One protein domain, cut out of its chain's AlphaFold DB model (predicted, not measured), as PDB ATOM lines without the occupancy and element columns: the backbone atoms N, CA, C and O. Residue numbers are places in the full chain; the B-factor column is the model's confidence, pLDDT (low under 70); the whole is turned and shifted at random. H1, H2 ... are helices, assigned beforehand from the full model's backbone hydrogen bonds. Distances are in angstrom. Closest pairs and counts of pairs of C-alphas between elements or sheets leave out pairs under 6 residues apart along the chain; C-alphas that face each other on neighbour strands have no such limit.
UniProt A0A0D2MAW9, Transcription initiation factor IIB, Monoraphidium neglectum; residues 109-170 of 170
ATOM      1  N   GLN A 109     -23.161 -37.386 -11.571       68.31
ATOM      2  CA  GLN A 109     -23.836 -36.178 -12.075       68.31
ATOM      3  C   GLN A 109     -23.599 -34.967 -11.162       68.31
ATOM      4  O   GLN A 109     -23.126 -33.925 -11.614       68.31
ATOM      5  N   MET A 110     -23.798 -35.135  -9.852       73.19
ATOM      6  CA  MET A 110     -23.584 -34.073  -8.862       73.19
ATOM      7  C   MET A 110     -22.101 -33.686  -8.725       73.19
ATOM      8  O   MET A 110     -21.769 -32.565  -8.342       73.19
ATOM      9  N   ARG A 111     -21.178 -34.605  -9.038       78.81
ATOM     10  CA  ARG A 111     -19.732 -34.366  -8.933       78.81
ATOM     11  C   ARG A 111     -19.241 -33.287  -9.891       78.81
ATOM     12  O   ARG A 111     -18.354 -32.525  -9.518       78.81
ATOM     13  N   GLN A 112     -19.815 -33.208 -11.091       81.88
ATOM     14  CA  GLN A 112     -19.445 -32.188 -12.074       81.88
ATOM     15  C   GLN A 112     -19.848 -30.791 -11.586       81.88
ATOM     16  O   GLN A 112     -19.000 -29.905 -11.531       81.88
ATOM     17  N   LEU A 113     -21.090 -30.633 -11.115       86.06
ATOM     18  CA  LEU A 113     -21.586 -29.399 -10.493       86.06
ATOM     19  C   LEU A 113     -20.780 -29.007  -9.244       86.06
ATOM     20  O   LEU A 113     -20.346 -27.866  -9.122       86.06
ATOM     21  N   LYS A 114     -20.488 -29.961  -8.349       86.69
ATOM     22  CA  LYS A 114     -19.646 -29.718  -7.161       86.69
ATOM     23  C   LYS A 114     -18.235 -29.257  -7.539       86.69
ATOM     24  O   LYS A 114     -17.714 -28.320  -6.940       86.69
ATOM     25  N   SER A 115     -17.629 -29.888  -8.544       87.75
ATOM     26  CA  SER A 115     -16.320 -29.480  -9.060       87.75
ATOM     27  C   SER A 115     -16.364 -28.090  -9.696       87.75
ATOM     28  O   SER A 115     -15.394 -27.343  -9.579       87.75
ATOM     29  N   ALA A 116     -17.467 -27.736 -10.354       90.00
ATOM     30  CA  ALA A 116     -17.652 -26.418 -10.939       90.00
ATOM     31  C   ALA A 116     -17.786 -25.327  -9.876       90.00
ATOM     32  O   ALA A 116     -17.091 -24.319  -9.957       90.00
ATOM     33  N   PHE A 117     -18.594 -25.548  -8.838       91.50
ATOM     34  CA  PHE A 117     -18.721 -24.605  -7.723       91.50
ATOM     35  C   PHE A 117     -17.401 -24.417  -6.969       91.50
ATOM     36  O   PHE A 117     -17.079 -23.297  -6.574       91.50
ATOM     37  N   ALA A 118     -16.601 -25.479  -6.819       91.50
ATOM     38  CA  ALA A 118     -15.253 -25.368  -6.269       91.50
ATOM     39  C   ALA A 118     -14.343 -24.498  -7.157       91.50
ATOM     40  O   ALA A 118     -13.677 -23.601  -6.645       91.50
ATOM     41  N   GLY A 119     -14.366 -24.707  -8.478       92.62
ATOM     42  CA  GLY A 119     -13.579 -23.916  -9.431       92.62
ATOM     43  C   GLY A 119     -13.996 -22.442  -9.501       92.62
ATOM     44  O   GLY A 119     -13.141 -21.560  -9.528       92.62
ATOM     45  N   ILE A 120     -15.302 -22.158  -9.471       93.38
ATOM     46  CA  ILE A 120     -15.838 -20.791  -9.373       93.38
ATOM     47  C   ILE A 120     -15.393 -20.155  -8.055       93.38
ATOM     48  O   ILE A 120     -14.908 -19.027  -8.055       93.38
ATOM     49  N   GLY A 121     -15.491 -20.890  -6.945       92.69
ATOM     50  CA  GLY A 121     -15.038 -20.430  -5.637       92.69
ATOM     51  C   GLY A 121     -13.555 -20.062  -5.623       92.69
ATOM     52  O   GLY A 121     -13.213 -18.976  -5.168       92.69
ATOM     53  N   GLU A 122     -12.694 -20.915  -6.177       93.94
ATOM     54  CA  GLU A 122     -11.260 -20.641  -6.299       93.94
ATOM     55  C   GLU A 122     -10.989 -19.386  -7.144       93.94
ATOM     56  O   GLU A 122     -10.159 -18.552  -6.778       93.94
ATOM     57  N   MET A 123     -11.709 -19.216  -8.256       92.62
ATOM     58  CA  MET A 123     -11.575 -18.046  -9.125       92.62
ATOM     59  C   MET A 123     -12.028 -16.757  -8.428       92.62
ATOM     60  O   MET A 123     -11.309 -15.760  -8.464       92.62
ATOM     61  N   CYS A 124     -13.171 -16.781  -7.738       92.31
ATOM     62  CA  CYS A 124     -13.656 -15.657  -6.937       92.31
ATOM     63  C   CYS A 124     -12.674 -15.291  -5.817       92.31
ATOM     64  O   CYS A 124     -12.420 -14.107  -5.613       92.31
ATOM     65  N   SER A 125     -12.082 -16.283  -5.141       92.25
ATOM     66  CA  SER A 125     -11.057 -16.052  -4.116       92.25
ATOM     67  C   SER A 125      -9.797 -15.409  -4.696       92.25
ATOM     68  O   SER A 125      -9.272 -14.474  -4.104       92.25
ATOM     69  N   LYS A 126      -9.332 -15.837  -5.878       93.25
ATOM     70  CA  LYS A 126      -8.192 -15.197  -6.566       93.25
ATOM     71  C   LYS A 126      -8.482 -13.752  -6.974       93.25
ATOM     72  O   LYS A 126      -7.572 -12.930  -7.002       93.25
ATOM     73  N   LEU A 127      -9.736 -13.450  -7.300       90.94
ATOM     74  CA  LEU A 127     -10.200 -12.125  -7.718       90.94
ATOM     75  C   LEU A 127     -10.717 -11.262  -6.551       90.94
ATOM     76  O   LEU A 127     -11.267 -10.190  -6.808       90.94
ATOM     77  N   ASN A 128     -10.581 -11.723  -5.298       92.06
ATOM     78  CA  ASN A 128     -11.102 -11.069  -4.091       92.06
ATOM     79  C   ASN A 128     -12.566 -10.597  -4.230       92.06
ATOM     80  O   ASN A 128     -12.920  -9.493  -3.820       92.06
ATOM     81  N   GLN A 129     -13.418 -11.421  -4.846       89.88
ATOM     82  CA  GLN A 129     -14.845 -11.126  -4.996       89.88
ATOM     83  C   GLN A 129     -15.615 -11.428  -3.704       89.88
ATOM     84  O   GLN A 129     -15.206 -12.272  -2.907       89.88
ATOM     85  N   THR A 130     -16.754 -10.761  -3.513       92.38
ATOM     86  CA  THR A 130     -17.624 -10.978  -2.349       92.38
ATOM     87  C   THR A 130     -18.368 -12.315  -2.436       92.38
ATOM     88  O   THR A 130     -18.598 -12.859  -3.522       92.38
ATOM     89  N   ASP A 131     -18.811 -12.830  -1.288       88.56
ATOM     90  CA  ASP A 131     -19.613 -14.061  -1.234       88.56
ATOM     91  C   ASP A 131     -20.963 -13.929  -1.957       88.56
ATOM     92  O   ASP A 131     -21.479 -14.917  -2.486       88.56
ATOM     93  N   ALA A 132     -21.504 -12.710  -2.054       90.06
ATOM     94  CA  ALA A 132     -22.702 -12.424  -2.839       90.06
ATOM     95  C   ALA A 132     -22.472 -12.707  -4.334       90.06
ATOM     96  O   ALA A 132     -23.236 -13.447  -4.951       90.06
ATOM     97  N   VAL A 133     -21.363 -12.205  -4.894       91.75
ATOM     98  CA  VAL A 133     -20.991 -12.434  -6.301       91.75
ATOM     99  C   VAL A 133     -20.707 -13.913  -6.557       91.75
ATOM    100  O   VAL A 133     -21.145 -14.463  -7.567       91.75
ATOM    101  N   LYS A 134     -20.018 -14.588  -5.633       91.56
ATOM    102  CA  LYS A 134     -19.757 -16.032  -5.725       91.56
ATOM    103  C   LYS A 134     -21.055 -16.846  -5.749       91.56
ATOM    104  O   LYS A 134     -21.175 -17.775  -6.545       91.56
ATOM    105  N   SER A 135     -22.019 -16.499  -4.898       90.06
ATOM    106  CA  SER A 135     -23.315 -17.185  -4.825       90.06
ATOM    107  C   SER A 135     -24.118 -16.988  -6.113       90.06
ATOM    108  O   SER A 135     -24.566 -17.970  -6.704       90.06
ATOM    109  N   ALA A 136     -24.189 -15.750  -6.611       91.94
ATOM    110  CA  ALA A 136     -24.827 -15.434  -7.887       91.94
ATOM    111  C   ALA A 136     -24.149 -16.149  -9.074       91.94
ATOM    112  O   ALA A 136     -24.819 -16.689  -9.951       91.94
ATOM    113  N   ALA A 137     -22.814 -16.230  -9.089       93.38
ATOM    114  CA  ALA A 137     -22.076 -16.944 -10.131       93.38
ATOM    115  C   ALA A 137     -22.388 -18.451 -10.145       93.38
ATOM    116  O   ALA A 137     -22.527 -19.038 -11.221       93.38
ATOM    117  N   CYS A 138     -22.526 -19.079  -8.972       91.62
ATOM    118  CA  CYS A 138     -22.934 -20.481  -8.853       91.62
ATOM    119  C   CYS A 138     -24.369 -20.709  -9.354       91.62
ATOM    120  O   CYS A 138     -24.621 -21.700 -10.041       91.62
ATOM    121  N   GLU A 139     -25.291 -19.793  -9.060       91.75
ATOM    122  CA  GLU A 139     -26.677 -19.860  -9.536       91.75
ATOM    123  C   GLU A 139     -26.761 -19.738 -11.065       91.75
ATOM    124  O   GLU A 139     -27.367 -20.580 -11.733       91.75
ATOM    125  N   ILE A 140     -26.066 -18.753 -11.642       91.75
ATOM    126  CA  ILE A 140     -25.970 -18.587 -13.097       91.75
ATOM    127  C   ILE A 140     -25.363 -19.840 -13.733       91.75
ATOM    128  O   ILE A 140     -25.893 -20.346 -14.724       91.75
ATOM    129  N   TYR A 141     -24.284 -20.381 -13.160       92.19
ATOM    130  CA  TYR A 141     -23.657 -21.591 -13.685       92.19
ATOM    131  C   TYR A 141     -24.622 -22.778 -13.693       92.19
ATOM    132  O   TYR A 141     -24.686 -23.488 -14.697       92.19
ATOM    133  N   LYS A 142     -25.398 -22.975 -12.617       90.12
ATOM    134  CA  LYS A 142     -26.414 -24.030 -12.556       90.12
ATOM    135  C   LYS A 142     -27.449 -23.874 -13.667       90.12
ATOM    136  O   LYS A 142     -27.629 -24.797 -14.455       90.12
ATOM    137  N   ASN A 143     -28.028 -22.685 -13.813       89.56
ATOM    138  CA  ASN A 143     -29.017 -22.417 -14.858       89.56
ATOM    139  C   ASN A 143     -28.477 -22.732 -16.263       89.56
ATOM    140  O   ASN A 143     -29.164 -23.328 -17.094       89.56
ATOM    141  N   VAL A 144     -27.230 -22.361 -16.553       90.06
ATOM    142  CA  VAL A 144     -26.624 -22.617 -17.866       90.06
ATOM    143  C   VAL A 144     -26.260 -24.102 -18.048       90.06
ATOM    144  O   VAL A 144     -26.384 -24.642 -19.156       90.06
ATOM    145  N   HIS A 145     -25.819 -24.769 -16.980       88.50
ATOM    146  CA  HIS A 145     -25.514 -26.198 -16.962       88.50
ATOM    147  C   HIS A 145     -26.766 -27.046 -17.236       88.50
ATOM    148  O   HIS A 145     -26.724 -27.933 -18.093       88.50
ATOM    149  N   ASP A 146     -27.887 -26.723 -16.595       87.25
ATOM    150  CA  ASP A 146     -29.149 -27.465 -16.718       87.25
ATOM    151  C   ASP A 146     -29.756 -27.319 -18.119       87.25
ATOM    152  O   ASP A 146     -30.232 -28.290 -18.713       87.25
ATOM    153  N   ASN A 147     -29.596 -26.138 -18.727       87.62
ATOM    154  CA  ASN A 147     -29.946 -25.886 -20.126       87.62
ATOM    155  C   ASN A 147     -28.954 -26.498 -21.140       87.62
ATOM    156  O   ASN A 147     -29.140 -26.367 -22.349       87.62
ATOM    157  N   LYS A 148     -27.887 -27.170 -20.680       84.81
ATOM    158  CA  LYS A 148     -26.868 -27.857 -21.503       84.81
ATOM    159  C   LYS A 148     -26.177 -26.963 -22.546       84.81
ATOM    160  O   LYS A 148     -25.570 -27.476 -23.488       84.81
ATOM    161  N   VAL A 149     -26.194 -25.641 -22.360       82.19
ATOM    162  CA  VAL A 149     -25.642 -24.655 -23.315       82.19
ATOM    163  C   VAL A 149     -24.111 -24.719 -23.383       82.19
ATOM    164  O   VAL A 149     -23.503 -24.430 -24.411       82.19
ATOM    165  N   LEU A 150     -23.465 -25.143 -22.294       76.75
ATOM    166  CA  LEU A 150     -22.003 -25.210 -22.172       76.75
ATOM    167  C   LEU A 150     -21.401 -26.548 -22.624       76.75
ATOM    168  O   LEU A 150     -20.201 -26.774 -22.451       76.75
ATOM    169  N   ARG A 151     -22.205 -27.448 -23.204       78.00
ATOM    170  CA  ARG A 151     -21.743 -28.787 -23.585       78.00
ATOM    171  C   ARG A 151     -20.629 -28.696 -24.636       78.00
ATOM    172  O   ARG A 151     -20.834 -28.178 -25.728       78.00
ATOM    173  N   GLY A 152     -19.443 -29.202 -24.294       79.19
ATOM    174  CA  GLY A 152     -18.266 -29.215 -25.174       79.19
ATOM    175  C   GLY A 152     -17.361 -27.980 -25.086       79.19
ATOM    176  O   GLY A 152     -16.328 -27.945 -25.751       79.19
ATOM    177  N   ARG A 153     -17.694 -26.980 -24.258       83.62
ATOM    178  CA  ARG A 153     -16.792 -25.852 -23.979       83.62
ATOM    179  C   ARG A 153     -15.849 -26.174 -22.821       83.62
ATOM    180  O   ARG A 153     -16.163 -26.988 -21.956       83.62
ATOM    181  N   LYS A 154     -14.690 -25.506 -22.792       88.12
ATOM    182  CA  LYS A 154     -13.768 -25.589 -21.651       88.12
ATOM    183  C   LYS A 154     -14.464 -25.058 -20.397       88.12
ATOM    184  O   LYS A 154     -15.014 -23.958 -20.417       88.12
ATOM    185  N   SER A 155     -14.402 -25.830 -19.319       84.44
ATOM    186  CA  SER A 155     -15.031 -25.514 -18.035       84.44
ATOM    187  C   SER A 155     -14.519 -24.202 -17.435       84.44
ATOM    188  O   SER A 155     -15.315 -23.402 -16.960       84.44
ATOM    189  N   GLU A 156     -13.223 -23.915 -17.553       88.81
ATOM    190  CA  GLU A 156     -12.628 -22.664 -17.056       88.81
ATOM    191  C   GLU A 156     -13.230 -21.410 -17.702       88.81
ATOM    192  O   GLU A 156     -13.511 -20.429 -17.015       88.81
ATOM    193  N   LEU A 157     -13.487 -21.453 -19.016       90.00
ATOM    194  CA  LEU A 157     -14.120 -20.342 -19.735       90.00
ATOM    195  C   LEU A 157     -15.566 -20.141 -19.280       90.00
ATOM    196  O   LEU A 157     -16.039 -19.009 -19.204       90.00
ATOM    197  N   ALA A 158     -16.261 -21.236 -18.971       90.31
ATOM    198  CA  ALA A 158     -17.612 -21.173 -18.438       90.31
ATOM    199  C   ALA A 158     -17.637 -20.510 -17.054       90.31
ATOM    200  O   ALA A 158     -18.484 -19.652 -16.816       90.31
ATOM    201  N   TYR A 159     -16.692 -20.853 -16.172       91.81
ATOM    202  CA  TYR A 159     -16.588 -20.247 -14.842       91.81
ATOM    203  C   TYR A 159     -16.328 -18.744 -14.943       91.81
ATOM    204  O   TYR A 159     -17.068 -17.959 -14.356       91.81
ATOM    205  N   ALA A 160     -15.343 -18.343 -15.752       92.06
ATOM    206  CA  ALA A 160     -14.993 -16.938 -15.942       92.06
ATOM    207  C   ALA A 160     -16.168 -16.116 -16.497       92.06
ATOM    208  O   ALA A 160     -16.422 -15.007 -16.029       92.06
ATOM    209  N   ALA A 161     -16.924 -16.671 -17.450       92.25
ATOM    210  CA  ALA A 161     -18.114 -16.019 -17.987       92.25
ATOM    211  C   ALA A 161     -19.211 -15.840 -16.925       92.25
ATOM    212  O   ALA A 161     -19.807 -14.767 -16.844       92.25
ATOM    213  N   CYS A 162     -19.457 -16.857 -16.091       92.50
ATOM    214  CA  CYS A 162     -20.459 -16.779 -15.024       92.50
ATOM    215  C   CYS A 162     -20.067 -15.753 -13.958       92.50
ATOM    216  O   CYS A 162     -20.902 -14.944 -13.563       92.50
ATOM    217  N   VAL A 163     -18.794 -15.737 -13.547       93.00
ATOM    218  CA  VAL A 163     -18.271 -14.750 -12.593       93.00
ATOM    219  C   VAL A 163     -18.391 -13.340 -13.162       93.00
ATOM    220  O   VAL A 163     -18.901 -12.463 -12.482       93.00
ATOM    221  N   LEU A 164     -18.013 -13.120 -14.424       93.44
ATOM    222  CA  LEU A 164     -18.125 -11.805 -15.057       93.44
ATOM    223  C   LEU A 164     -19.573 -11.299 -15.097       93.44
ATOM    224  O   LEU A 164     -19.820 -10.124 -14.845       93.44
ATOM    225  N   VAL A 165     -20.527 -12.164 -15.445       94.00
ATOM    226  CA  VAL A 165     -21.948 -11.791 -15.479       94.00
ATOM    227  C   VAL A 165     -22.457 -11.497 -14.066       94.00
ATOM    228  O   VAL A 165     -23.133 -10.489 -13.882       94.00
ATOM    229  N   ALA A 166     -22.081 -12.307 -13.072       93.44
ATOM    230  CA  ALA A 166     -22.438 -12.083 -11.672       93.44
ATOM    231  C   ALA A 166     -21.873 -10.759 -11.133       93.44
ATOM    232  O   ALA A 166     -22.612  -9.968 -10.554       93.44
ATOM    233  N   SER A 167     -20.598 -10.464 -11.404       90.69
ATOM    234  CA  SER A 167     -19.938  -9.209 -11.016       90.69
ATOM    235  C   SER A 167     -20.536  -7.962 -11.680       90.69
ATOM    236  O   SER A 167     -20.188  -6.855 -11.295       90.69
ATOM    237  N   ARG A 168     -21.384  -8.115 -12.706       90.00
ATOM    238  CA  ARG A 168     -22.112  -7.001 -13.341       90.00
ATOM    239  C   ARG A 168     -23.530  -6.819 -12.801       90.00
ATOM    240  O   ARG A 168     -24.143  -5.803 -13.113       90.00
ATOM    241  N   GLN A 169     -24.068  -7.818 -12.106       81.88
ATOM    242  CA  GLN A 169     -25.424  -7.799 -11.553       81.88
ATOM    243  C   GLN A 169     -25.450  -7.385 -10.075       81.88
ATOM    244  O   GLN A 169     -26.482  -6.894  -9.623       81.88
ATOM    245  N   GLY A 170     -24.349  -7.602  -9.348       59.75
ATOM    246  CA  GLY A 170     -24.145  -7.138  -7.969       59.75
ATOM    247  C   GLY A 170     -23.473  -5.778  -7.900       59.75
ATOM    248  O   GLY A 170     -23.701  -5.096  -6.878       59.75
TER     249      GLY A 170
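This is residues 109 to 170 of the 170 residues of the protein "Transcription initiation factor IIB" of Monoraphidium neglectum (UniProt A0A0D2MAW9). Three helices pack together as a small, compact cluster: the longest, H1, and H2 form a helical hairpin, and H3 crosses over one side of it obliquely, packing on both helices. The three centres make a triangle, with each helix touching the other two. The printed part has 62 residues with three named helices, in the order H1, H2, H3, and no named strand; the class is all helix. The whole is compact, with a radius of gyration of the C-alphas of 10.6 A, and its C-alphas span 28 by 20 by 17 A along the three main axes.

H1, residues 109 to 126, is the longest helix and measures 26.7 A from first to last C-alpha. It begins at C-alpha 109, at (-23.836, -36.178, -12.075), and ends at C-alpha 126, at (-8.192, -15.197, -6.566). H2, residues 131 to 146, measures 22.6 A. H3, residues 155 to 169, measures 21.5 A and ends at C-alpha 169, at (-25.424, -7.799, -11.553).

H1 and H2 touch and form a helical hairpin, running opposite ways at a shallow tilt of 34 degrees, only just short of steep. Their closest C-alphas, those of Phe 117 and Cys 138, are 6.0 A apart. H1 touches H3 with residues 116 to 124 alone, and the closest C-alphas of the two, those of Ile 120 and Tyr 159, are 5.5 A apart. H1 and H3 run the same way at a steep tilt of 60 degrees. H2 and H3 touch with 17 pairs of C-alphas within 8 A, the closest being those of Ala 137 and Val 163, 5.0 A apart. They run opposite ways at a steep tilt of 55 degrees, and their centres are 8.5 A apart. The helix packing is mostly crossed, but only just, with 1 of the 3 touching pairs at a shallow tilt. Every O i to N i+4 pair is within hydrogen-bond range in H2 and H3; in H1 it is 13 of 14.

The two C-alphas farthest apart are those of Gln 109 and Gly 170, the first and last printed residues, at 29.3 A. The printed part has no cut, and it ends at residue 170, the chain's last residue. The link from H1 to H2 is tight, with 4 residues between them, and the link from H2 to H3 is short, with 8. The mean pLDDT of the printed part is 88.3, and residues 109 and 170 are under 70.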